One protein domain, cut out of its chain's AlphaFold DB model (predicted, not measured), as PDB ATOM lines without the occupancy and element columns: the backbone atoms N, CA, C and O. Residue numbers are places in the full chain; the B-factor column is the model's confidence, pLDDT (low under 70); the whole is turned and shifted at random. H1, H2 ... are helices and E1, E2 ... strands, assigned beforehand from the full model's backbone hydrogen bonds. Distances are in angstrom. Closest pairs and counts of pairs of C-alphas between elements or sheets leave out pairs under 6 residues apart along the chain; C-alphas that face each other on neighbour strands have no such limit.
ATOM      1  N   SER A  49      34.391   6.134  24.838       61.31
ATOM      2  CA  SER A  49      35.432   6.422  25.829       61.31
ATOM      3  C   SER A  49      36.567   7.270  25.267       61.31
ATOM      4  O   SER A  49      37.142   8.076  25.988       61.31
ATOM      5  N   THR A  50      36.888   7.113  23.980       77.19
ATOM      6  CA  THR A  50      38.103   7.691  23.391       77.19
ATOM      7  C   THR A  50      38.061   9.201  23.233       77.19
ATOM      8  O   THR A  50      39.111   9.823  23.333       77.19
ATOM      9  N   TYR A  51      36.890   9.799  22.994       86.38
ATOM     10  CA  TYR A  51      36.809  11.245  22.776       86.38
ATOM     11  C   TYR A  51      37.063  12.021  24.073       86.38
ATOM     12  O   TYR A  51      38.004  12.806  24.153       86.38
ATOM     13  N   THR A  52      36.285  11.734  25.120       89.12
ATOM     14  CA  THR A  52      36.463  12.342  26.445       89.12
ATOM     15  C   THR A  52      37.845  12.028  27.010       89.12
ATOM     16  O   THR A  52      38.558  12.932  27.436       89.12
ATOM     17  N   ASP A  53      38.265  10.761  26.975       88.38
ATOM     18  CA  ASP A  53      39.562  10.374  27.533       88.38
ATOM     19  C   ASP A  53      40.726  10.989  26.739       88.38
ATOM     20  O   ASP A  53      41.737  11.380  27.321       88.38
ATOM     21  N   GLY A  54      40.558  11.151  25.423       90.50
ATOM     22  CA  GLY A  54      41.508  11.831  24.546       90.50
ATOM     23  C   GLY A  54      41.672  13.320  24.846       90.50
ATOM     24  O   GLY A  54      42.694  13.886  24.480       90.50
ATOM     25  N   ILE A  55      40.727  13.951  25.546       93.62
ATOM     26  CA  ILE A  55      40.852  15.339  26.007       93.62
ATOM     27  C   ILE A  55      41.393  15.373  27.438       93.62
ATOM     28  O   ILE A  55      42.352  16.086  27.709       93.62
ATOM     29  N   PHE A  56      40.813  14.605  28.359       93.88
ATOM     30  CA  PHE A  56      41.028  14.843  29.788       93.88
ATOM     31  C   PHE A  56      42.082  13.958  30.455       93.88
ATOM     32  O   PHE A  56      42.543  14.331  31.531       93.88
ATOM     33  N   VAL A  57      42.469  12.798  29.906       93.62
ATOM     34  CA  VAL A  57      43.406  11.918  30.632       93.62
ATOM     35  C   VAL A  57      44.774  12.589  30.781       93.62
ATOM     36  O   VAL A  57      45.379  13.036  29.806       93.62
ATOM     37  N   ASP A  58      45.274  12.654  32.013       90.19
ATOM     38  CA  ASP A  58      46.514  13.345  32.355       90.19
ATOM     39  C   ASP A  58      47.703  12.769  31.579       90.19
ATOM     40  O   ASP A  58      47.892  11.556  31.483       90.19
ATOM     41  N   ASN A  59      48.529  13.655  31.025       85.50
ATOM     42  CA  ASN A  59      49.708  13.343  30.204       85.50
ATOM     43  C   ASN A  59      49.474  12.492  28.937       85.50
ATOM     44  O   ASN A  59      50.430  12.291  28.187       85.50
ATOM     45  N   SER A  60      48.260  12.005  28.668       86.94
ATOM     46  CA  SER A  60      47.942  11.233  27.457       86.94
ATOM     47  C   SER A  60      46.857  11.857  26.586       86.94
ATOM     48  O   SER A  60      46.729  11.465  25.430       86.94
ATOM     49  N   GLY A  61      46.072  12.785  27.130       85.56
ATOM     50  CA  GLY A  61      45.092  13.566  26.393       85.56
ATOM     51  C   GLY A  61      45.654  14.890  25.878       85.56
ATOM     52  O   GLY A  61      46.719  15.360  26.296       85.56
ATOM     53  N   ASP A  62      44.883  15.521  25.000       90.88
ATOM     54  CA  ASP A  62      45.124  16.868  24.489       90.88
ATOM     55  C   ASP A  62      45.126  17.920  25.611       90.88
ATOM     56  O   ASP A  62      45.789  18.952  25.493       90.88
ATOM     57  N   GLY A  63      44.433  17.630  26.714       93.62
ATOM     58  CA  GLY A  63      44.238  18.468  27.890       93.62
ATOM     59  C   GLY A  63      43.090  19.462  27.725       93.62
ATOM     60  O   GLY A  63      42.792  19.902  26.619       93.62
ATOM     61  N   TYR A  64      42.472  19.843  28.842       94.12
ATOM     62  CA  TYR A  64      41.449  20.884  28.888       94.12
ATOM     63  C   TYR A  64      41.869  21.962  29.880       94.12
ATOM     64  O   TYR A  64      41.883  21.743  31.092       94.12
ATOM     65  N   PHE A  65      42.249  23.116  29.351       92.94
ATOM     66  CA  PHE A  65      42.771  24.236  30.118       92.94
ATOM     67  C   PHE A  65      41.827  25.424  30.012       92.94
ATOM     68  O   PHE A  65      41.382  25.748  28.918       92.94
ATOM     69  N   GLN A  66      41.575  26.103  31.123       91.44
ATOM     70  CA  GLN A  66      40.809  27.348  31.161       91.44
ATOM     71  C   GLN A  66      41.664  28.451  31.783       91.44
ATOM     72  O   GLN A  66      42.442  28.198  32.709       91.44
ATOM     73  N   PHE A  67      41.542  29.670  31.260       87.12
ATOM     74  CA  PHE A  67      42.250  30.834  31.781       87.12
ATOM     75  C   PHE A  67      41.366  31.637  32.720       87.12
ATOM     76  O   PHE A  67      40.160  31.752  32.520       87.12
ATOM     77  N   ASP A  68      42.002  32.246  33.710       80.62
ATOM     78  CA  ASP A  68      41.389  33.300  34.500       80.62
ATOM     79  C   ASP A  68      42.412  34.384  34.816       80.62
ATOM     80  O   ASP A  68      43.629  34.184  34.716       80.62
ATOM     81  N   THR A  69      41.921  35.550  35.187       77.62
ATOM     82  CA  THR A  69      42.720  36.757  35.365       77.62
ATOM     83  C   THR A  69      42.357  37.461  36.651       77.62
ATOM     84  O   THR A  69      41.236  37.397  37.144       77.62
ATOM     85  N   ASN A  70      43.341  38.162  37.207       69.06
ATOM     86  CA  ASN A  70      43.135  38.962  38.399       69.06
ATOM     87  C   ASN A  70      43.229  40.454  38.091       69.06
ATOM     88  O   ASN A  70      44.134  40.916  37.383       69.06
ATOM     89  N   PHE A  71      42.352  41.212  38.736       65.12
ATOM     90  CA  PHE A  71      42.372  42.661  38.752       65.12
ATOM     91  C   PHE A  71      42.776  43.178  40.138       65.12
ATOM     92  O   PHE A  71      42.440  42.572  41.155       65.12
ATOM     93  N   PRO A  72      43.448  44.338  40.228       61.69
ATOM     94  CA  PRO A  72      43.489  45.073  41.479       61.69
ATOM     95  C   PRO A  72      42.054  45.459  41.861       61.69
ATOM     96  O   PRO A  72      41.192  45.570  40.993       61.69
ATOM     97  N   ALA A  73      41.805  45.764  43.136       58.53
ATOM     98  CA  ALA A  73      40.487  46.211  43.611       58.53
ATOM     99  C   ALA A  73      39.922  47.428  42.844       58.53
ATOM    100  O   ALA A  73      38.731  47.718  42.901       58.53
ATOM    101  N   THR A  74      40.781  48.155  42.125       59.38
ATOM    102  CA  THR A  74      40.428  49.288  41.267       59.38
ATOM    103  C   THR A  74      39.977  48.889  39.858       59.38
ATOM    104  O   THR A  74      39.582  49.769  39.101       59.38
ATOM    105  N   PHE A  75      40.055  47.607  39.479       64.06
ATOM    106  CA  PHE A  75      39.713  47.066  38.152       64.06
ATOM    107  C   PHE A  75      40.417  47.759  36.970       64.06
ATOM    108  O   PHE A  75      39.935  47.755  35.844       64.06
ATOM    109  N   THR A  76      41.582  48.370  37.207       65.00
ATOM    110  CA  THR A  76      42.240  49.244  36.220       65.00
ATOM    111  C   THR A  76      43.130  48.515  35.214       65.00
ATOM    112  O   THR A  76      43.366  49.048  34.135       65.00
ATOM    113  N   ALA A  77      43.669  47.344  35.559       71.94
ATOM    114  CA  ALA A  77      44.517  46.544  34.670       71.94
ATOM    115  C   ALA A  77      44.607  45.095  35.161       71.94
ATOM    116  O   ALA A  77      44.585  44.860  36.366       71.94
ATOM    117  N   VAL A  78      44.769  44.136  34.250       76.25
ATOM    118  CA  VAL A  78      45.101  42.755  34.628       76.25
ATOM    119  C   VAL A  78      46.490  42.740  35.271       76.25
ATOM    120  O   VAL A  78      47.445  43.276  34.714       76.25
ATOM    121  N   THR A  79      46.598  42.150  36.460       72.44
ATOM    122  CA  THR A  79      47.849  42.093  37.250       72.44
ATOM    123  C   THR A  79      48.450  40.695  37.330       72.44
ATOM    124  O   THR A  79      49.593  40.537  37.757       72.44
ATOM    125  N   GLY A  80      47.700  39.684  36.898       75.88
ATOM    126  CA  GLY A  80      48.134  38.298  36.842       75.88
ATOM    127  C   GLY A  80      47.120  37.442  36.096       75.88
ATOM    128  O   GLY A  80      45.973  37.850  35.900       75.88
ATOM    129  N   ALA A  81      47.563  36.257  35.696       80.38
ATOM    130  CA  ALA A  81      46.731  35.244  35.067       80.38
ATOM    131  C   ALA A  81      47.027  33.876  35.681       80.38
ATOM    132  O   ALA A  81      48.153  33.608  36.108       80.38
ATOM    133  N   ILE A  82      46.020  33.015  35.684       82.12
ATOM    134  CA  ILE A  82      46.122  31.595  35.991       82.12
ATOM    135  C   ILE A  82      45.648  30.796  34.781       82.12
ATOM    136  O   ILE A  82      44.785  31.240  34.026       82.12
ATOM    137  N   VAL A  83      46.196  29.597  34.623       87.12
ATOM    138  CA  VAL A  83      45.583  28.553  33.807       87.12
ATOM    139  C   VAL A  83      45.285  27.340  34.686       87.12
ATOM    140  O   VAL A  83      46.123  26.929  35.488       87.12
ATOM    141  N   VAL A  84      44.084  26.781  34.582       88.31
ATOM    142  CA  VAL A  84      43.665  25.594  35.336       88.31
ATOM    143  C   VAL A  84      43.422  24.459  34.355       88.31
ATOM    144  O   VAL A  84      42.641  24.605  33.421       88.31
ATOM    145  N   GLU A  85      44.104  23.336  34.564       90.62
ATOM    146  CA  GLU A  85      43.852  22.086  33.841       90.62
ATOM    147  C   GLU A  85      42.770  21.290  34.572       90.62
ATOM    148  O   GLU A  85      42.949  20.992  35.756       90.62
ATOM    149  N   SER A  86      41.702  20.909  33.876       91.81
ATOM    150  CA  SER A  86      40.776  19.858  34.314       91.81
ATOM    151  C   SER A  86      41.210  18.537  33.687       91.81
ATOM    152  O   SER A  86      41.417  18.467  32.476       91.81
ATOM    153  N   TYR A  87      41.383  17.491  34.498       92.81
ATOM    154  CA  TYR A  87      41.947  16.220  34.031       92.81
ATOM    155  C   TYR A  87      41.311  14.992  34.687       92.81
ATOM    156  O   TYR A  87      40.724  15.078  35.758       92.81
ATOM    157  N   LEU A  88      41.476  13.832  34.060       92.69
ATOM    158  CA  LEU A  88      41.227  12.503  34.620       92.69
ATOM    159  C   LEU A  88      42.580  11.839  34.878       92.69
ATOM    160  O   LEU A  88      43.452  11.885  34.013       92.69
ATOM    161  N   ALA A  89      42.804  11.236  36.046       92.81
ATOM    162  CA  ALA A  89      44.136  10.719  36.379       92.81
ATOM    163  C   ALA A  89      44.550   9.535  35.485       92.81
ATOM    164  O   ALA A  89      45.732   9.345  35.203       92.81
ATOM    165  N   GLN A  90      43.578   8.755  35.021       92.44
ATOM    166  CA  GLN A  90      43.775   7.646  34.092       92.44
ATOM    167  C   GLN A  90      42.515   7.413  33.251       92.44
ATOM    168  O   GLN A  90      41.433   7.941  33.523       92.44
ATOM    169  N   GLN A  91      42.654   6.585  32.219       91.00
ATOM    170  CA  GLN A  91      41.542   6.200  31.360       91.00
ATOM    171  C   GLN A  91      40.406   5.546  32.163       91.00
ATOM    172  O   GLN A  91      40.644   4.696  33.020       91.00
ATOM    173  N   GLY A  92      39.161   5.913  31.855       87.06
ATOM    174  CA  GLY A  92      37.984   5.357  32.525       87.06
ATOM    175  C   GLY A  92      37.661   5.968  33.894       87.06
ATOM    176  O   GLY A  92      36.553   5.735  34.389       87.06
ATOM    177  N   ASP A  93      38.543   6.794  34.471       90.88
ATOM    178  CA  ASP A  93      38.228   7.548  35.688       90.88
ATOM    179  C   ASP A  93      36.999   8.431  35.477       90.88
ATOM    180  O   ASP A  93      36.670   8.846  34.362       90.88
ATOM    181  N   LYS A  94      36.283   8.696  36.566       90.19
ATOM    182  CA  LYS A  94      35.069   9.512  36.529       90.19
ATOM    183  C   LYS A  94      35.248  10.865  37.187       90.19
ATOM    184  O   LYS A  94      34.550  11.786  36.806       90.19
ATOM    185  N   GLN A  95      36.141  10.971  38.161       90.88
ATOM    186  CA  GLN A  95      36.322  12.189  38.938       90.88
ATOM    187  C   GLN A  95      37.351  13.083  38.261       90.88
ATOM    188  O   GLN A  95      38.460  12.627  37.963       90.88
ATOM    189  N   PHE A  96      36.987  14.342  38.037       90.44
ATOM    190  CA  PHE A  96      37.941  15.334  37.578       90.44
ATOM    191  C   PHE A  96      38.900  15.708  38.709       90.44
ATOM    192  O   PHE A  96      38.513  15.914  39.856       90.44
ATOM    193  N   GLY A  97      40.177  15.815  38.371       90.19
ATOM    194  CA  GLY A  97      41.151  16.583  39.122       90.19
ATOM    195  C   GLY A  97      41.297  17.977  38.521       90.19
ATOM    196  O   GLY A  97      40.952  18.218  37.363       90.19
ATOM    197  N   SER A  98      41.872  18.893  39.301       88.19
ATOM    198  CA  SER A  98      42.263  20.209  38.797       88.19
ATOM    199  C   SER A  98      43.701  20.535  39.163       88.19
ATOM    200  O   SER A  98      44.138  20.287  40.289       88.19
ATOM    201  N   ARG A  99      44.449  21.095  38.212       87.81
ATOM    202  CA  ARG A  99      45.849  21.484  38.401       87.81
ATOM    203  C   ARG A  99      46.035  22.954  38.011       87.81
ATOM    204  O   ARG A  99      46.071  23.257  36.819       87.81
ATOM    205  N   PRO A 100      46.153  23.874  38.986       85.88
ATOM    206  CA  PRO A 100      46.459  25.268  38.700       85.88
ATOM    207  C   PRO A 100      47.914  25.413  38.238       85.88
ATOM    208  O   PRO A 100      48.821  24.788  38.792       85.88
ATOM    209  N   GLN A 101      48.147  26.271  37.252       83.88
ATOM    210  CA  GLN A 101      49.470  26.663  36.784       83.88
ATOM    211  C   GLN A 101      49.526  28.183  36.647       83.88
ATOM    212  O   GLN A 101      48.532  28.835  36.335       83.88
ATOM    213  N   TRP A 102      50.708  28.744  36.879       81.12
ATOM    214  CA  TRP A 102      50.926  30.183  36.970       81.12
ATOM    215  C   TRP A 102      51.763  30.663  35.791       81.12
ATOM    216  O   TRP A 102      52.989  30.567  35.855       81.12
ATOM    217  N   PRO A 103      51.134  31.172  34.716       67.06
ATOM    218  CA  PRO A 103      51.856  31.795  33.628       67.06
ATOM    219  C   PRO A 103      52.745  32.926  34.144       67.06
ATOM    220  O   PRO A 103      53.936  32.886  33.900       67.06
ATOM    221  N   ALA A 104      52.254  33.898  34.915       61.75
ATOM    222  CA  ALA A 104      53.057  35.078  35.250       61.75
ATOM    223  C   ALA A 104      52.765  35.655  36.643       61.75
ATOM    224  O   ALA A 104      51.606  35.778  37.030       61.75
ATOM    225  N   GLY A 105      53.819  36.099  37.342       52.78
ATOM    226  CA  GLY A 105      53.718  36.840  38.606       52.78
ATOM    227  C   GLY A 105      53.650  35.967  39.865       52.78
ATOM    228  O   GLY A 105      53.592  34.743  39.790       52.78
ATOM    229  N   ALA A 106      53.743  36.610  41.035       47.97
ATOM    230  CA  ALA A 106      53.702  35.950  42.341       47.97
ATOM    231  C   ALA A 106      52.444  35.079  42.499       47.97
ATOM    232  O   ALA A 106      51.393  35.413  41.959       47.97
ATOM    233  N   SER A 107      52.563  33.994  43.272       52.88
ATOM    234  CA  SER A 107      51.461  33.100  43.643       52.88
ATOM    235  C   SER A 107      50.211  33.900  44.029       52.88
ATOM    236  O   SER A 107      50.200  34.556  45.073       52.88
ATOM    237  N   PHE A 108      49.187  33.873  43.174       60.34
ATOM    238  CA  PHE A 108      47.903  34.524  43.430       60.34
ATOM    239  C   PHE A 108      47.081  33.654  44.386       60.34
ATOM    240  O   PHE A 108      47.071  32.423  44.294       60.34
ATOM    241  N   ALA A 109      46.415  34.303  45.342       55.38
ATOM    242  CA  ALA A 109      45.391  33.671  46.158       55.38
ATOM    243  C   ALA A 109      44.125  33.564  45.314       55.38
ATOM    244  O   ALA A 109      43.376  34.528  45.237       55.38
ATOM    245  N   LEU A 110      43.950  32.417  44.654       60.16
ATOM    246  CA  LEU A 110      42.778  32.113  43.842       60.16
ATOM    247  C   LEU A 110      41.495  32.585  44.528       60.16
ATOM    248  O   LEU A 110      41.302  32.271  45.702       60.16
ATOM    249  N   ASN A 111      40.636  33.306  43.795       62.88
ATOM    250  CA  ASN A 111      39.256  33.549  44.215       62.88
ATOM    251  C   ASN A 111      38.539  32.202  44.154       62.88
ATOM    252  O   ASN A 111      37.891  31.827  43.177       62.88
ATOM    253  N   GLN A 112      38.788  31.408  45.184       73.38
ATOM    254  CA  GLN A 112      38.055  30.198  45.435       73.38
ATOM    255  C   GLN A 112      36.714  30.631  45.991       73.38
ATOM    256  O   GLN A 112      36.653  31.467  46.892       73.38
ATOM    257  N   SER A 113      35.661  30.089  45.402       75.62
ATOM    258  CA  SER A 113      34.304  30.345  45.833       75.62
ATOM    259  C   SER A 113      33.645  29.025  46.172       75.62
ATOM    260  O   SER A 113      33.855  28.003  45.506       75.62
ATOM    261  N   THR A 114      32.846  29.052  47.223       84.31
ATOM    262  CA  THR A 114      31.906  27.990  47.526       84.31
ATOM    263  C   THR A 114      30.710  28.166  46.602       84.31
ATOM    264  O   THR A 114      29.937  29.115  46.717       84.31
ATOM    265  N   GLN A 115      30.565  27.253  45.657       86.12
ATOM    266  CA  GLN A 115      29.388  27.130  44.814       86.12
ATOM    267  C   GLN A 115      28.401  26.183  45.497       86.12
ATOM    268  O   GLN A 115      28.818  25.272  46.208       86.12
ATOM    269  N   ALA A 116      27.100  26.356  45.295       88.62
ATOM    270  CA  ALA A 116      26.122  25.350  45.690       88.62
ATOM    271  C   ALA A 116      25.216  24.997  44.518       88.62
ATOM    272  O   ALA A 116      24.762  25.873  43.782       88.62
ATOM    273  N   TYR A 117      24.951  23.705  44.375       91.88
ATOM    274  CA  TYR A 117      24.017  23.161  43.404       91.88
ATOM    275  C   TYR A 117      22.852  22.546  44.158       91.88
ATOM    276  O   TYR A 117      23.039  21.650  44.979       91.88
ATOM    277  N   ILE A 118      21.648  23.031  43.884       94.12
ATOM    278  CA  ILE A 118      20.411  22.552  44.499       94.12
ATOM    279  C   ILE A 118      19.580  21.846  43.442       94.12
ATOM    280  O   ILE A 118      19.314  22.401  42.382       94.12
ATOM    281  N   THR A 119      19.128  20.643  43.758       95.31
ATOM    282  CA  THR A 119      18.240  19.824  42.930       95.31
ATOM    283  C   THR A 119      17.036  19.374  43.750       95.31
ATOM    284  O   THR A 119      16.941  19.632  44.952       95.31
ATOM    285  N   ALA A 120      16.110  18.659  43.109       94.31
ATOM    286  CA  ALA A 120      15.021  18.007  43.827       94.31
ATOM    287  C   ALA A 120      15.512  16.941  44.831       94.31
ATOM    288  O   ALA A 120      14.837  16.709  45.834       94.31
ATOM    289  N   ASP A 121      16.682  16.344  44.584       91.12
ATOM    290  CA  ASP A 121      17.246  15.247  45.379       91.12
ATOM    291  C   ASP A 121      18.066  15.739  46.584       91.12
ATOM    292  O   ASP A 121      18.337  14.977  47.513       91.12
ATOM    293  N   GLY A 122      18.456  17.014  46.595       92.69
ATOM    294  CA  GLY A 122      19.283  17.598  47.645       92.69
ATOM    295  C   GLY A 122      20.155  18.738  47.141       92.69
ATOM    296  O   GLY A 122      20.014  19.197  46.007       92.69
ATOM    297  N   ALA A 123      21.067  19.185  47.999       91.44
ATOM    298  CA  ALA A 123      22.048  20.203  47.666       91.44
ATOM    299  C   ALA A 123      23.471  19.721  47.934       91.44
ATOM    300  O   ALA A 123      23.721  19.027  48.921       91.44
ATOM    301  N   GLU A 124      24.398  20.163  47.096       90.44
ATOM    302  CA  GLU A 124      25.825  19.942  47.273       90.44
ATOM    303  C   GLU A 124      26.572  21.271  47.178       90.44
ATOM    304  O   GLU A 124      26.415  22.018  46.211       90.44
ATOM    305  N   GLU A 125      27.368  21.570  48.206       88.19
ATOM    306  CA  GLU A 125      28.333  22.665  48.171       88.19
ATOM    307  C   GLU A 125      29.661  22.157  47.607       88.19
ATOM    308  O   GLU A 125      30.177  21.103  47.990       88.19
ATOM    309  N   VAL A 126      30.213  22.953  46.707       83.56
ATOM    310  CA  VAL A 126      31.405  22.692  45.925       83.56
ATOM    311  C   VAL A 126      32.388  23.815  46.188       83.56
ATOM    312  O   VAL A 126      32.110  24.971  45.891       83.56
ATOM    313  N   PHE A 127      33.564  23.479  46.704       78.56
ATOM    314  CA  PHE A 127      34.650  24.442  46.815       78.56
ATOM    315  C   PHE A 127      35.543  24.343  45.581       78.56
ATOM    316  O   PHE A 127      36.123  23.290  45.310       78.56
ATOM    317  N   GLY A 128      35.653  25.432  44.826       72.94
ATOM    318  CA  GLY A 128      36.395  25.426  43.574       72.94
ATOM    319  C   GLY A 128      36.854  26.809  43.154       72.94
ATOM    320  O   GLY A 128      36.635  27.803  43.841       72.94
ATOM    321  N   TYR A 129      37.515  26.862  42.004       71.12
ATOM    322  CA  TYR A 129      37.817  28.125  41.348       71.12
ATOM    323  C   TYR A 129      36.522  28.699  40.801       71.12
ATOM    324  O   TYR A 129      35.766  27.987  40.137       71.12
ATOM    325  N   GLN A 130      36.250  29.959  41.133       63.81
ATOM    326  CA  GLN A 130      35.067  30.645  40.644       63.81
ATOM    327  C   GLN A 130      34.992  30.515  39.112       63.81
ATOM    328  O   GLN A 130      36.015  30.586  38.430       63.81
ATOM    329  N   ASP A 131      33.800  30.221  38.593       62.59
ATOM    330  CA  ASP A 131      33.466  30.129  37.165       62.59
ATOM    331  C   ASP A 131      34.229  29.067  36.339       62.59
ATOM    332  O   ASP A 131      34.104  29.041  35.122       62.59
ATOM    333  N   MET A 132      35.064  28.204  36.943       68.62
ATOM    334  CA  MET A 132      35.689  27.060  36.247       68.62
ATOM    335  C   MET A 132      34.712  25.882  36.202       68.62
ATOM    336  O   MET A 132      34.341  25.357  37.253       68.62
ATOM    337  N   ASP A 133      34.324  25.461  34.996       64.56
ATOM    338  CA  ASP A 133      33.091  24.684  34.791       64.56
ATOM    339  C   ASP A 133      33.124  23.280  35.409       64.56
ATOM    340  O   ASP A 133      32.121  22.814  35.950       64.56
ATOM    341  N   TRP A 134      34.270  22.591  35.377       70.38
ATOM    342  CA  TRP A 134      34.346  21.169  35.760       70.38
ATOM    343  C   TRP A 134      35.440  20.875  36.783       70.38
ATOM    344  O   TRP A 134      36.185  19.908  36.642       70.38
ATOM    345  N   GLY A 135      35.563  21.738  37.796       64.69
ATOM    346  CA  GLY A 135      36.549  21.619  38.875       64.69
ATOM    347  C   GLY A 135      36.563  20.262  39.617       64.69
ATOM    348  O   GLY A 135      35.827  19.336  39.282       64.69
ATOM    349  N   PRO A 136      37.355  20.123  40.696       62.53
ATOM    350  CA  PRO A 136      37.785  18.831  41.261       62.53
ATOM    351  C   PRO A 136      36.690  17.979  41.936       62.53
ATOM    352  O   PRO A 136      36.980  16.958  42.550       62.53
ATOM    353  N   VAL A 137      35.440  18.424  41.886       70.06
ATOM    354  CA  VAL A 137      34.261  17.723  42.418       70.06
ATOM    355  C   VAL A 137      33.310  17.254  41.313       70.06
ATOM    356  O   VAL A 137      32.282  16.636  41.588       70.06
ATOM    357  N   GLY A 138      33.614  17.632  40.071       85.38
ATOM    358  CA  GLY A 138      32.864  17.238  38.900       85.38
ATOM    359  C   GLY A 138      33.126  15.777  38.585       85.38
ATOM    360  O   GLY A 138      34.272  15.320  38.581       85.38
ATOM    361  N   ALA A 139      32.060  15.058  38.267       89.50
ATOM    362  CA  ALA A 139      32.118  13.651  37.932       89.50
ATOM    363  C   ALA A 139      31.456  13.371  36.581       89.50
ATOM    364  O   ALA A 139      30.353  13.837  36.286       89.50
ATOM    365  N   ILE A 140      32.097  12.522  35.785       92.19
ATOM    366  CA  ILE A 140      31.536  11.923  34.580       92.19
ATOM    367  C   ILE A 140      30.643  10.754  34.997       92.19
ATOM    368  O   ILE A 140      31.111   9.651  35.301       92.19
ATOM    369  N   SER A 141      29.333  10.975  34.957       92.12
ATOM    370  CA  SER A 141      28.348   9.912  35.188       92.12
ATOM    371  C   SER A 141      28.289   8.939  34.004       92.12
ATOM    372  O   SER A 141      28.228   7.719  34.193       92.12
ATOM    373  N   LYS A 142      28.385   9.473  32.781       92.38
ATOM    374  CA  LYS A 142      28.361   8.730  31.519       92.38
ATOM    375  C   LYS A 142      29.202   9.447  30.460       92.38
ATOM    376  O   LYS A 142      29.116  10.659  30.341       92.38
ATOM    377  N   ARG A 143      29.981   8.710  29.665       92.19
ATOM    378  CA  ARG A 143      30.658   9.256  28.471       92.19
ATOM    379  C   ARG A 143      29.728   9.191  27.262       92.19
ATOM    380  O   ARG A 143      28.890   8.293  27.182       92.19
ATOM    381  N   THR A 144      29.867  10.132  26.341       91.44
ATOM    382  CA  THR A 144      29.081  10.191  25.104       91.44
ATOM    383  C   THR A 144      30.026  10.342  23.908       91.44
ATOM    384  O   THR A 144      31.178  10.735  24.089       91.44
ATOM    385  N   PRO A 145      29.577  10.070  22.670       89.00
ATOM    386  CA  PRO A 145      30.423  10.228  21.484       89.00
ATOM    387  C   PRO A 145      31.027  11.630  21.295       89.00
ATOM    388  O   PRO A 145      32.001  11.774  20.564       89.00
ATOM    389  N   GLN A 146      30.432  12.660  21.906       88.06
ATOM    390  CA  GLN A 146      30.824  14.064  21.745       88.06
ATOM    391  C   GLN A 146      31.154  14.745  23.081       88.06
ATOM    392  O   GLN A 146      31.326  15.957  23.122       88.06
ATOM    393  N   GLY A 147      31.236  13.999  24.186       93.50
ATOM    394  CA  GLY A 147      31.462  14.587  25.502       93.50
ATOM    395  C   GLY A 147      31.046  13.663  26.639       93.50
ATOM    396  O   GLY A 147      31.490  12.516  26.705       93.50
ATOM    397  N   PHE A 148      30.263  14.164  27.591       94.19
ATOM    398  CA  PHE A 148      29.922  13.423  28.803       94.19
ATOM    399  C   PHE A 148      28.720  14.014  29.538       94.19
ATOM    400  O   PHE A 148      28.420  15.191  29.428       94.19
ATOM    401  N   GLN A 149      28.073  13.207  30.371       94.94
ATOM    402  CA  GLN A 149      27.088  13.677  31.332       94.94
ATOM    403  C   GLN A 149      27.783  14.075  32.633       94.94
ATOM    404  O   GLN A 149      28.346  13.223  33.337       94.94
ATOM    405  N   PHE A 150      27.729  15.363  32.953       93.38
ATOM    406  CA  PHE A 150      28.274  15.937  34.172       93.38
ATOM    407  C   PHE A 150      27.349  15.676  35.361       93.38
ATOM    408  O   PHE A 150      26.128  15.821  35.286       93.38
ATOM    409  N   SER A 151      27.955  15.311  36.478       91.56
ATOM    410  CA  SER A 151      27.328  15.107  37.780       91.56
ATOM    411  C   SER A 151      28.245  15.656  38.866       91.56
ATOM    412  O   SER A 151      29.409  15.954  38.600       91.56
ATOM    413  N   LEU A 152      27.729  15.763  40.084       89.62
ATOM    414  CA  LEU A 152      28.540  16.020  41.268       89.62
ATOM    415  C   LEU A 152      28.635  14.742  42.097       89.62
ATOM    416  O   LEU A 152      27.744  13.898  42.033       89.62
ATOM    417  N   ASP A 153      29.713  14.598  42.864       81.06
ATOM    418  CA  ASP A 153      30.023  13.371  43.605       81.06
ATOM    419  C   ASP A 153      28.889  12.909  44.541       81.06
ATOM    420  O   ASP A 153      28.635  11.708  44.664       81.06
ATOM    421  N   LYS A 154      28.163  13.840  45.177       82.94
ATOM    422  CA  LYS A 154      27.090  13.517  46.135       82.94
ATOM    423  C   LYS A 154      25.686  13.698  45.568       82.94
ATOM    424  O   LYS A 154      24.723  13.393  46.275       82.94
ATOM    425  N   LEU A 155      25.543  14.143  44.319       84.19
ATOM    426  CA  LEU A 155      24.252  14.210  43.639       84.19
ATOM    427  C   LEU A 155      24.075  12.999  42.708       84.19
ATOM    428  O   LEU A 155      24.821  12.839  41.745       84.19
ATOM    429  N   PRO A 156      23.068  12.138  42.952       77.19
ATOM    430  CA  PRO A 156      22.916  10.875  42.226       77.19
ATOM    431  C   PRO A 156      22.488  11.054  40.762       77.19
ATOM    432  O   PRO A 156      22.651  10.135  39.958       77.19
ATOM    433  N   THR A 157      21.926  12.215  40.421       90.25
ATOM    434  CA  THR A 157      21.336  12.498  39.112       90.25
ATOM    435  C   THR A 157      22.253  13.436  38.318       90.25
ATOM    436  O   THR A 157      22.663  14.469  38.852       90.25
ATOM    437  N   PRO A 158      22.583  13.128  37.045       93.94
ATOM    438  CA  PRO A 158      23.402  14.015  36.227       93.94
ATOM    439  C   PRO A 158      22.717  15.365  36.006       93.94
ATOM    440  O   PRO A 158      21.506  15.440  35.779       93.94
ATOM    441  N   LEU A 159      23.507  16.434  36.062       94.31
ATOM    442  CA  LEU A 159      23.030  17.807  35.929       94.31
ATOM    443  C   LEU A 159      22.974  18.240  34.467       94.31
ATOM    444  O   LEU A 159      21.970  18.817  34.049       94.31
ATOM    445  N   TYR A 160      24.012  17.919  33.691       95.19
ATOM    446  CA  TYR A 160      24.169  18.396  32.316       95.19
ATOM    447  C   TYR A 160      24.634  17.278  31.384       95.19
ATOM    448  O   TYR A 160      25.406  16.411  31.786       95.19
ATOM    449  N   ASP A 161      24.178  17.311  30.136       95.62
ATOM    450  CA  ASP A 161      24.817  16.633  29.014       95.62
ATOM    451  C   ASP A 161      25.753  17.638  28.349       95.62
ATOM    452  O   ASP A 161      25.305  18.653  27.811       95.62
ATOM    453  N   VAL A 162      27.049  17.384  28.465       94.56
ATOM    454  CA  VAL A 162      28.122  18.252  27.996       94.56
ATOM    455  C   VAL A 162      28.585  17.744  26.640       94.56
ATOM    456  O   VAL A 162      29.056  16.611  26.518       94.56
ATOM    457  N   ALA A 163      28.486  18.598  25.629       93.88
ATOM    458  CA  ALA A 163      29.082  18.382  24.320       93.88
ATOM    459  C   ALA A 163      30.294  19.300  24.153       93.88
ATOM    460  O   ALA A 163      30.215  20.499  24.426       93.88
ATOM    461  N   LEU A 164      31.403  18.735  23.681       93.12
ATOM    462  CA  LEU A 164      32.619  19.467  23.353       93.12
ATOM    463  C   LEU A 164      32.833  19.422  21.849       93.12
ATOM    464  O   LEU A 164      32.757  18.367  21.222       93.12
ATOM    465  N   MET A 165      33.136  20.578  21.274       93.44
ATOM    466  CA  MET A 165      33.540  20.689  19.883       93.44
ATOM    467  C   MET A 165      34.943  21.274  19.810       93.44
ATOM    468  O   MET A 165      35.168  22.433  20.160       93.44
ATOM    469  N   ALA A 166      35.887  20.467  19.329       94.31
ATOM    470  CA  ALA A 166      37.238  20.926  19.046       94.31
ATOM    471  C   ALA A 166      37.245  21.775  17.767       94.31
ATOM    472  O   ALA A 166      36.775  21.338  16.715       94.31
ATOM    473  N   VAL A 167      37.806  22.978  17.853       96.56
ATOM    474  CA  VAL A 167      37.985  23.893  16.724       96.56
ATOM    475  C   VAL A 167      39.469  24.192  16.580       96.56
ATOM    476  O   VAL A 167      40.094  24.701  17.510       96.56
ATOM    477  N   ASP A 168      40.032  23.881  15.412       97.25
ATOM    478  CA  ASP A 168      41.415  24.231  15.088       97.25
ATOM    479  C   ASP A 168      41.551  25.755  14.973       97.25
ATOM    480  O   ASP A 168      40.827  26.426  14.226       97.25
ATOM    481  N   VAL A 169      42.482  26.304  15.745       98.06
ATOM    482  CA  VAL A 169      42.815  27.730  15.759       98.06
ATOM    483  C   VAL A 169      44.253  28.001  15.337       98.06
ATOM    484  O   VAL A 169      44.718  29.135  15.436       98.06
ATOM    485  N   SER A 170      44.958  26.991  14.829       98.38
ATOM    486  CA  SER A 170      46.312  27.121  14.296       98.38
ATOM    487  C   SER A 170      46.395  28.250  13.261       98.38
ATOM    488  O   SER A 170      45.561  28.370  12.364       98.38
ATOM    489  N   GLY A 171      47.410  29.105  13.385       97.94
ATOM    490  CA  GLY A 171      47.634  30.251  12.502       97.94
ATOM    491  C   GLY A 171      46.746  31.474  12.764       97.94
ATOM    492  O   GLY A 171      47.042  32.539  12.225       97.94
ATOM    493  N   GLN A 172      45.700  31.369  13.590       98.12
ATOM    494  CA  GLN A 172      44.914  32.533  14.015       98.12
ATOM    495  C   GLN A 172      45.712  33.369  15.021       98.12
ATOM    496  O   GLN A 172      46.530  32.825  15.758       98.12
ATOM    497  N   ALA A 173      45.495  34.683  15.070       97.62
ATOM    498  CA  ALA A 173      46.160  35.531  16.059       97.62
ATOM    499  C   ALA A 173      45.659  35.228  17.480       97.62
ATOM    500  O   ALA A 173      44.459  35.028  17.679       97.62
ATOM    501  N   VAL A 174      46.553  35.277  18.473       96.12
ATOM    502  CA  VAL A 174      46.212  35.086  19.899       96.12
ATOM    503  C   VAL A 174      45.049  35.983  20.334       96.12
ATOM    504  O   VAL A 174      44.091  35.484  20.922       96.12
ATOM    505  N   ALA A 175      45.077  37.276  19.987       94.69
ATOM    506  CA  ALA A 175      43.989  38.204  20.305       94.69
ATOM    507  C   ALA A 175      42.629  37.746  19.750       94.69
ATOM    508  O   ALA A 175      41.612  37.855  20.429       94.69
ATOM    509  N   ASP A 176      42.612  37.215  18.526       96.19
ATOM    510  CA  ASP A 176      41.379  36.817  17.844       96.19
ATOM    511  C   ASP A 176      40.819  35.510  18.430       96.19
ATOM    512  O   ASP A 176      39.608  35.299  18.439       96.19
ATOM    513  N   VAL A 177      41.688  34.636  18.944       96.19
ATOM    514  CA  VAL A 177      41.288  33.418  19.662       96.19
ATOM    515  C   VAL A 177      40.738  33.759  21.045       96.19
ATOM    516  O   VAL A 177      39.668  33.278  21.409       96.19
ATOM    517  N   LEU A 178      41.424  34.619  21.800       93.75
ATOM    518  CA  LEU A 178      40.995  35.058  23.131       93.75
ATOM    519  C   LEU A 178      39.711  35.893  23.109       93.75
ATOM    520  O   LEU A 178      38.984  35.898  24.096       93.75
ATOM    521  N   ALA A 179      39.410  36.577  22.005       92.38
ATOM    522  CA  ALA A 179      38.161  37.319  21.832       92.38
ATOM    523  C   ALA A 179      36.927  36.416  21.637       92.38
ATOM    524  O   ALA A 179      35.803  36.902  21.738       92.38
ATOM    525  N   LYS A 180      37.119  35.122  21.344       91.56
ATOM    526  CA  LYS A 180      36.028  34.136  21.235       91.56
ATOM    527  C   LYS A 180      35.611  33.564  22.585       91.56
ATOM    528  O   LYS A 180      34.560  32.939  22.662       91.56
ATOM    529  N   ASP A 181      36.444  33.729  23.606       89.50
ATOM    530  CA  ASP A 181      36.180  33.251  24.954       89.50
ATOM    531  C   ASP A 181      35.543  34.370  25.779       89.50
ATOM    532  O   ASP A 181      36.193  35.368  26.106       89.50
ATOM    533  N   SER A 182      34.260  34.210  26.110       82.50
ATOM    534  CA  SER A 182      33.516  35.191  26.902       82.50
ATOM    535  C   SER A 182      34.156  35.409  28.273       82.50
ATOM    536  O   SER A 182      34.157  36.537  28.770       82.50
ATOM    537  N   ARG A 183      34.813  34.389  28.842       81.00
ATOM    538  CA  ARG A 183      35.565  34.534  30.091       81.00
ATOM    539  C   ARG A 183      36.813  35.380  29.916       81.00
ATOM    540  O   ARG A 183      37.022  36.310  30.686       81.00
ATOM    541  N   SER A 184      37.621  35.120  28.896       78.44
ATOM    542  CA  SER A 184      38.759  35.974  28.554       78.44
ATOM    543  C   SER A 184      38.340  37.435  28.324       78.44
ATOM    544  O   SER A 184      39.052  38.355  28.736       78.44
ATOM    545  N   VAL A 185      37.171  37.678  27.721       77.50
ATOM    546  CA  VAL A 185      36.620  39.031  27.539       77.50
ATOM    547  C   VAL A 185      36.222  39.659  28.877       77.50
ATOM    548  O   VAL A 185      36.707  40.744  29.206       77.50
ATOM    549  N   ASN A 186      35.399  38.976  29.675       76.00
ATOM    550  CA  ASN A 186      34.879  39.497  30.944       76.00
ATOM    551  C   ASN A 186      35.962  39.609  32.031       76.00
ATOM    552  O   ASN A 186      35.952  40.539  32.833       76.00
ATOM    553  N   GLY A 187      36.945  38.710  32.006       75.62
ATOM    554  CA  GLY A 187      38.147  38.739  32.836       75.62
ATOM    555  C   GLY A 187      39.214  39.721  32.334       75.62
ATOM    556  O   GLY A 187      40.251  39.895  32.969       75.62
ATOM    557  N   GLY A 188      39.015  40.387  31.194       79.69
ATOM    558  CA  GLY A 188      39.960  41.368  30.646       79.69
ATOM    559  C   GLY A 188      41.261  40.787  30.089       79.69
ATOM    560  O   GLY A 188      42.139  41.555  29.686       79.69
ATOM    561  N   LEU A 189      41.391  39.461  29.999       85.38
ATOM    562  CA  LEU A 189      42.507  38.811  29.315       85.38
ATOM    563  C   LEU A 189      42.541  39.187  27.828       85.38
ATOM    564  O   LEU A 189      43.596  39.548  27.304       85.38
ATOM    565  N   ALA A 190      41.382  39.193  27.164       88.25
ATOM    566  CA  ALA A 190      41.266  39.623  25.773       88.25
ATOM    567  C   ALA A 190      41.727  41.078  25.593       88.25
ATOM    568  O   ALA A 190      42.360  41.408  24.593       88.25
ATOM    569  N   ALA A 191      41.456  41.945  26.576       87.75
ATOM    570  CA  ALA A 191      41.891  43.339  26.553       87.75
ATOM    571  C   ALA A 191      43.411  43.472  26.753       87.75
ATOM    572  O   ALA A 191      44.055  44.216  26.013       87.75
ATOM    573  N   LEU A 192      43.992  42.723  27.700       86.69
ATOM    574  CA  LEU A 192      45.445  42.657  27.908       86.69
ATOM    575  C   LEU A 192      46.169  42.233  26.622       86.69
ATOM    576  O   LEU A 192      47.178  42.829  26.240       86.69
ATOM    577  N   MET A 193      45.622  41.230  25.937       90.88
ATOM    578  CA  MET A 193      46.220  40.612  24.755       90.88
ATOM    579  C   MET A 193      45.730  41.217  23.433       90.88
ATOM    580  O   MET A 193      46.104  40.730  22.372       90.88
ATOM    581  N   ALA A 194      44.940  42.297  23.447       91.06
ATOM    582  CA  ALA A 194      44.244  42.807  22.257       91.06
ATOM    583  C   ALA A 194      45.178  43.178  21.086       91.06
ATOM    584  O   ALA A 194      44.791  43.121  19.915       91.06
ATOM    585  N   SER A 195      46.415  43.571  21.403       90.94
ATOM    586  CA  SER A 195      47.441  43.929  20.414       90.94
ATOM    587  C   SER A 195      48.304  42.753  19.945       90.94
ATOM    588  O   SER A 195      49.089  42.921  19.012       90.94
ATOM    589  N   ASP A 196      48.160  41.574  20.555       92.31
ATOM    590  CA  ASP A 196      48.954  40.399  20.215       92.31
ATOM    591  C   ASP A 196      48.449  39.743  18.925       92.31
ATOM    592  O   ASP A 196      47.364  39.157  18.855       92.31
ATOM    593  N   LYS A 197      49.263  39.867  17.876       95.62
ATOM    594  CA  LYS A 197      49.012  39.293  16.549       95.62
ATOM    595  C   LYS A 197      49.853  38.054  16.267       95.62
ATOM    596  O   LYS A 197      49.899  37.603  15.124       95.62
ATOM    597  N   THR A 198      50.514  37.508  17.281       97.88
ATOM    598  CA  THR A 198      51.314  36.299  17.134       97.88
ATOM    599  C   THR A 198      50.391  35.138  16.750       97.88
ATOM    600  O   THR A 198      49.348  34.954  17.386       97.88
ATOM    601  N   PRO A 199      50.705  34.383  15.683       98.06
ATOM    602  CA  PRO A 199      49.869  33.274  15.250       98.06
ATOM    603  C   PRO A 199      49.976  32.100  16.226       98.06
ATOM    604  O   PRO A 199      51.074  31.736  16.652       98.06
ATOM    605  N   MET A 200      48.842  31.469  16.521       98.31
ATOM    606  CA  MET A 200      48.783  30.225  17.282       98.31
ATOM    607  C   MET A 200      49.579  29.122  16.565       98.31
ATOM    608  O   MET A 200      49.474  28.985  15.339       98.31
ATOM    609  N   PRO A 201      50.358  28.304  17.293       98.44
ATOM    610  CA  PRO A 201      51.139  27.226  16.700       98.44
ATOM    611  C   PRO A 201      50.248  26.112  16.135       98.44
ATOM    612  O   PRO A 201      49.088  25.963  16.520       98.44
ATOM    613  N   ALA A 202      50.807  25.304  15.232       98.06
ATOM    614  CA  ALA A 202      50.121  24.145  14.667       98.06
ATOM    615  C   ALA A 202      49.675  23.155  15.758       98.06
ATOM    616  O   ALA A 202      50.430  22.866  16.686       98.06
ATOM    617  N   GLY A 203      48.462  22.618  15.608       96.19
ATOM    618  CA  GLY A 203      47.847  21.712  16.579       96.19
ATOM    619  C   GLY A 203      47.157  22.428  17.744       96.19
ATOM    620  O   GLY A 203      46.790  21.771  18.717       96.19
ATOM    621  N   SER A 204      46.982  23.750  17.670       98.25
ATOM    622  CA  SER A 204      46.228  24.514  18.668       98.25
ATOM    623  C   SER A 204      44.729  24.328  18.468       98.25
ATOM    624  O   SER A 204      44.211  24.629  17.395       98.25
ATOM    625  N   HIS A 205      44.028  23.921  19.523       97.31
ATOM    626  CA  HIS A 205      42.574  23.792  19.514       97.31
ATOM    627  C   HIS A 205      41.948  24.563  20.671       97.31
ATOM    628  O   HIS A 205      42.513  24.630  21.766       97.31
ATOM    629  N   ILE A 206      40.757  25.095  20.414       96.69
ATOM    630  CA  ILE A 206      39.802  25.473  21.459       96.69
ATOM    631  C   ILE A 206      38.693  24.424  21.522       96.69
ATOM    632  O   ILE A 206      38.347  23.819  20.507       96.69
ATOM    633  N   TYR A 207      38.119  24.237  22.701       95.06
ATOM    634  CA  TYR A 207      36.944  23.415  22.937       95.06
ATOM    635  C   TYR A 207      35.767  24.338  23.222       95.06
ATOM    636  O   TYR A 207      35.740  25.016  24.248       95.06
ATOM    637  N   GLN A 208      34.813  24.371  22.296       93.44
ATOM    638  CA  GLN A 208      33.524  25.012  22.519       93.44
ATOM    639  C   GLN A 208      32.623  24.043  23.278       93.44
ATOM    640  O   GLN A 208      32.451  22.900  22.848       93.44
ATOM    641  N   THR A 209      32.069  24.507  24.391       91.44
ATOM    642  CA  THR A 209      31.202  23.711  25.257       91.44
ATOM    643  C   THR A 209      29.743  24.059  24.997       91.44
ATOM    644  O   THR A 209      29.377  25.223  24.852       91.44
ATOM    645  N   THR A 210      28.886  23.049  24.968       92.94
ATOM    646  CA  THR A 210      27.440  23.224  25.119       92.94
ATOM    647  C   THR A 210      26.948  22.320  26.236       92.94
ATOM    648  O   THR A 210      27.267  21.133  26.247       92.94
ATOM    649  N   GLU A 211      26.153  22.866  27.153       94.19
ATOM    650  CA  GLU A 211      25.540  22.103  28.241       94.19
ATOM    651  C   GLU A 211      24.028  22.059  28.060       94.19
ATOM    652  O   GLU A 211      23.352  23.083  28.102       94.19
ATOM    653  N   THR A 212      23.479  20.861  27.875       96.50
ATOM    654  CA  THR A 212      22.030  20.648  27.945       96.50
ATOM    655  C   THR A 212      21.658  20.241  29.360       96.50
ATOM    656  O   THR A 212      22.157  19.242  29.873       96.50
ATOM    657  N   VAL A 213      20.763  20.984  30.001       96.19
ATOM    658  CA  VAL A 213      20.343  20.716  31.378       96.19
ATOM    659  C   VAL A 213      19.505  19.439  31.427       96.19
ATOM    660  O   VAL A 213      18.374  19.392  30.944       96.19
ATOM    661  N   LEU A 214      20.050  18.391  32.042       96.56
ATOM    662  CA  LEU A 214      19.368  17.109  32.231       96.56
ATOM    663  C   LEU A 214      18.455  17.123  33.453       96.56
ATOM    664  O   LEU A 214      17.400  16.488  33.431       96.56
ATOM    665  N   THR A 215      18.838  17.869  34.489       96.31
ATOM    666  CA  THR A 215      18.097  17.970  35.750       96.31
ATOM    667  C   THR A 215      17.952  19.425  36.142       96.31
ATOM    668  O   THR A 215      18.955  20.129  36.255       96.31
ATOM    669  N   THR A 216      16.716  19.872  36.387       95.88
ATOM    670  CA  THR A 216      16.471  21.223  36.905       95.88
ATOM    671  C   THR A 216      17.268  21.430  38.186       95.88
ATOM    672  O   THR A 216      17.107  20.681  39.153       95.88
ATOM    673  N   ASN A 217      18.114  22.452  38.187       95.38
ATOM    674  CA  ASN A 217      18.972  22.781  39.311       95.38
ATOM    675  C   ASN A 217      19.061  24.292  39.510       95.38
ATOM    676  O   ASN A 217      18.767  25.066  38.601       95.38
ATOM    677  N   GLN A 277      15.336  21.939  33.242       96.06
ATOM    678  CA  GLN A 277      15.537  20.771  32.388       96.06
ATOM    679  C   GLN A 277      15.165  21.088  30.932       96.06
ATOM    680  O   GLN A 277      14.074  21.589  30.659       96.06
ATOM    681  N   GLY A 278      16.064  20.743  30.012       95.94
ATOM    682  CA  GLY A 278      15.935  21.004  28.582       95.94
ATOM    683  C   GLY A 278      16.520  22.340  28.121       95.94
ATOM    684  O   GLY A 278      16.652  22.525  26.912       95.94
ATOM    685  N   ASP A 279      16.902  23.239  29.036       94.62
ATOM    686  CA  ASP A 279      17.646  24.447  28.676       94.62
ATOM    687  C   ASP A 279      18.997  24.061  28.056       94.62
ATOM    688  O   ASP A 279      19.612  23.059  28.433       94.62
ATOM    689  N   VAL A 280      19.466  24.874  27.109       94.44
ATOM    690  CA  VAL A 280      20.764  24.700  26.452       94.44
ATOM    691  C   VAL A 280      21.614  25.931  26.731       94.44
ATOM    692  O   VAL A 280      21.242  27.043  26.360       94.44
ATOM    693  N   LEU A 281      22.755  25.726  27.382       90.00
ATOM    694  CA  LEU A 281      23.728  26.763  27.703       90.00
ATOM    695  C   LEU A 281      24.826  26.748  26.639       90.00
ATOM    696  O   LEU A 281      25.512  25.739  26.460       90.00
ATOM    697  N   THR A 282      24.962  27.854  25.908       86.12
ATOM    698  CA  THR A 282      25.902  27.975  24.777       86.12
ATOM    699  C   THR A 282      26.964  29.052  24.962       86.12
ATOM    700  O   THR A 282      27.937  29.066  24.218       86.12
ATOM    701  N   ASP A 283      26.778  29.972  25.910       79.31
ATOM    702  CA  ASP A 283      27.766  31.003  26.255       79.31
ATOM    703  C   ASP A 283      28.571  30.549  27.475       79.31
ATOM    704  O   ASP A 283      28.450  31.092  28.569       79.31
ATOM    705  N   LEU A 284      29.313  29.456  27.292       85.12
ATOM    706  CA  LEU A 284      30.174  28.873  28.318       85.12
ATOM    707  C   LEU A 284      31.642  29.212  28.026       85.12
ATOM    708  O   LEU A 284      32.013  29.309  26.848       85.12
ATOM    709  N   PRO A 285      32.485  29.361  29.065       85.25
ATOM    710  CA  PRO A 285      33.915  29.579  28.895       85.25
ATOM    711  C   PRO A 285      34.564  28.537  27.980       85.25
ATOM    712  O   PRO A 285      34.255  27.342  28.027       85.25
ATOM    713  N   LEU A 286      35.506  28.980  27.146       91.31
ATOM    714  CA  LEU A 286      36.208  28.064  26.250       91.31
ATOM    715  C   LEU A 286      37.276  27.258  26.990       91.31
ATOM    716  O   LEU A 286      38.003  27.769  27.842       91.31
ATOM    717  N   GLY A 287      37.428  26.000  26.580       93.75
ATOM    718  CA  GLY A 287      38.617  25.216  26.887       93.75
ATOM    719  C   GLY A 287      39.697  25.401  25.833       93.75
ATOM    720  O   GLY A 287      39.417  25.668  24.667       93.75
ATOM    721  N   TYR A 288      40.941  25.172  26.218       95.88
ATOM    722  CA  TYR A 288      42.102  25.186  25.337       95.88
ATOM    723  C   TYR A 288      42.826  23.857  25.464       95.88
ATOM    724  O   TYR A 288      42.937  23.327  26.568       95.88
ATOM    725  N   ASN A 289      43.353  23.323  24.364       96.81
ATOM    726  CA  ASN A 289      44.260  22.184  24.463       96.81
ATOM    727  C   ASN A 289      45.640  22.613  24.981       96.81
ATOM    728  O   ASN A 289      45.979  23.798  25.008       96.81
ATOM    729  N   ARG A 290      46.476  21.648  25.373       95.56
ATOM    730  CA  ARG A 290      47.804  21.888  25.966       95.56
ATOM    731  C   ARG A 290      48.687  22.776  25.100       95.56
ATOM    732  O   ARG A 290      49.384  23.639  25.631       95.56
ATOM    733  N   VAL A 291      48.662  22.567  23.783       96.88
ATOM    734  CA  VAL A 291      49.449  23.347  22.818       96.88
ATOM    735  C   VAL A 291      49.011  24.812  22.834       96.88
ATOM    736  O   VAL A 291      49.846  25.692  23.044       96.88
ATOM    737  N   ALA A 292      47.708  25.066  22.685       97.25
ATOM    738  CA  ALA A 292      47.150  26.411  22.715       97.25
ATOM    739  C   ALA A 292      47.397  27.098  24.067       97.25
ATOM    740  O   ALA A 292      47.910  28.215  24.112       97.25
ATOM    741  N   ALA A 293      47.095  26.408  25.168       95.50
ATOM    742  CA  ALA A 293      47.215  26.942  26.517       95.50
ATOM    743  C   ALA A 293      48.664  27.293  26.881       95.50
ATOM    744  O   ALA A 293      48.937  28.380  27.387       95.50
ATOM    745  N   THR A 294      49.618  26.409  26.572       94.69
ATOM    746  CA  THR A 294      51.043  26.663  26.841       94.69
ATOM    747  C   THR A 294      51.533  27.890  26.081       94.69
ATOM    748  O   THR A 294      52.273  28.706  26.628       94.69
ATOM    749  N   PHE A 295      51.117  28.036  24.824       96.25
ATOM    750  CA  PHE A 295      51.523  29.162  23.997       96.25
ATOM    751  C   PHE A 295      50.919  30.485  24.483       96.25
ATOM    752  O   PHE A 295      51.650  31.443  24.718       96.25
ATOM    753  N   ILE A 296      49.606  30.516  24.731       94.81
ATOM    754  CA  ILE A 296      48.921  31.697  25.273       94.81
ATOM    755  C   ILE A 296      49.544  32.110  26.613       94.81
ATOM    756  O   ILE A 296      49.814  33.288  26.829       94.81
ATOM    757  N   ALA A 297      49.859  31.153  27.491       92.06
ATOM    758  CA  ALA A 297      50.535  31.426  28.757       92.06
ATOM    759  C   ALA A 297      51.899  32.124  28.571       92.06
ATOM    760  O   ALA A 297      52.226  33.042  29.325       92.06
ATOM    761  N   GLN A 298      52.684  31.734  27.562       91.94
ATOM    762  CA  GLN A 298      53.956  32.391  27.235       91.94
ATOM    763  C   GLN A 298      53.755  33.812  26.701       91.94
ATOM    764  O   GLN A 298      54.522  34.711  27.049       91.94
ATOM    765  N   GLU A 299      52.734  34.045  25.880       92.62
ATOM    766  CA  GLU A 299      52.441  35.395  25.394       92.62
ATOM    767  C   GLU A 299      51.941  36.311  26.522       92.62
ATOM    768  O   GLU A 299      52.401  37.448  26.647       92.62
ATOM    769  N   ILE A 300      51.111  35.791  27.432       89.12
ATOM    770  CA  ILE A 300      50.688  36.506  28.646       89.12
ATOM    771  C   ILE A 300      51.901  36.900  29.498       89.12
ATOM    772  O   ILE A 300      51.992  38.039  29.960       89.12
ATOM    773  N   GLN A 301      52.862  35.990  29.690       87.12
ATOM    774  CA  GLN A 301      54.109  36.298  30.399       87.12
ATOM    775  C   GLN A 301      54.844  37.484  29.781       87.12
ATOM    776  O   GLN A 301      55.295  38.364  30.512       87.12
ATOM    777  N   LYS A 302      54.968  37.525  28.451       88.06
ATOM    778  CA  LYS A 302      55.630  38.632  27.747       88.06
ATOM    779  C   LYS A 302      54.863  39.941  27.915       88.06
ATOM    780  O   LYS A 302      55.485  40.977  28.127       88.06
ATOM    781  N   ALA A 303      53.533  39.896  27.843       85.62
ATOM    782  CA  ALA A 303      52.679  41.072  27.989       85.62
ATOM    783  C   ALA A 303      52.752  41.694  29.394       85.62
ATOM    784  O   ALA A 303      52.635  42.911  29.533       85.62
ATOM    785  N   LEU A 304      52.974  40.874  30.426       80.56
ATOM    786  CA  LEU A 304      53.025  41.305  31.827       80.56
ATOM    787  C   LEU A 304      54.430  41.688  32.326       80.56
ATOM    788  O   LEU A 304      54.568  42.145  33.461       80.56
ATOM    789  N   GLN A 305      55.483  41.522  31.521       77.88
ATOM    790  CA  GLN A 305      56.825  41.962  31.906       77.88
ATOM    791  C   GLN A 305      56.938  43.498  31.876       77.88
ATOM    792  O   GLN A 305      56.487  44.127  30.916       77.88
TER     793      GLN A 305
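This is residues 49 to 217 and 277 to 305 of the 307 residues of an uncharacterized protein of Burkholderia gladioli pv. gladioli (UniProt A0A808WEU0). A strongly twisted sheet of four strands, E6 to E9, and a smaller one of three, E1 to E3, sit beside each other with little direct contact; H5 covers one face of the smaller, while H1 lies across the larger and grazes the smaller. The hairpin E4 and E5 lies farthest out, and the short helices H3 and H4 sit by E1, with H2 next to H4. The printed part has 198 residues with five named helices and nine named strands, in the order H1 E1 E2 E3 E4 E5 E6 E7 E8 H2 H3 H4 E9 H5, class mixed. The sheets E6 E7 E8 E9, E1 E2 E3 and E4 E5 are antiparallel; the whole is compact, with a radius of gyration of the C-alphas of 16.6 A and spans of 49 by 38 by 29 A.

In the largest sheet, E6 (residues 138 to 144), E7 (147 to 152) and E8 (160 to 168) form a meander, each strand the antiparallel neighbour of the one before; N 139 and O 151 are 2.8 A apart, N 148 and O 162 2.9 A. E9 (205 to 213) is an edge strand beside E8, with N 163 and O 210 at 2.9 A. Residues 287 to 288 and 280 to 281 pair antiparallel with residues 206 to 207 and 211 to 212 of E9. H1 (49 to 56) is on this sheet at a height of 8.0 A, only just over E7 with 3 C-alphas, across the strands at 68 degrees on the local plane; the closest C-alphas are Thr 52 and Gly 147, 5.6 A. E1 (64 to 70), E2 (80 to 87) and E3 (97 to 104) form another meander, with N 68 and O 82 at 3.0 A and N 85 and O 99 at 3.0 A. H5 (290 to 304) is on one face of it, making two layers, helix over sheet, at a height of 8.7 A, along E2 at 6 degrees on the local plane. H3 (182 to 186) and H4 (189 to 192) only graze this sheet; H2 (174 to 178) and H4 only just touch, with 3 pairs of C-alphas within 8 A, closest Leu 178 and Ala 190, 5.3 A. E4 (112 to 119) and E5 (122 to 129) form a hairpin, with N 115 and O 126 at 2.8 A; the closest C-alphas of E5 and E7, Glu 124 and Leu 152, are 7.7 A apart. Every O i to N i+4 pair is within hydrogen-bond range in H1, H2, H3 and H5; H4 is too short for one.

H1 begins at C-alpha 49 (35.432, 6.422, 25.829). E9 spans 25.4 A, E8 25.1 A, E2 23.1 A and H5 20.9 A, ending at C-alpha 304 (53.025, 41.305, 31.827).

The C-alphas of Ala 120 and Gln 305 are the two farthest apart, 49.6 A. Residues 218 to 276 are not printed, and C-alphas 217 and 277 are 8.0 A apart across the cut. The link from H4 to E9 is long. Mean pLDDT of the printed part is 86.4; residues 49, 70 to 76, 103 to 111, 130 to 133 and 135 to 136 are under 70.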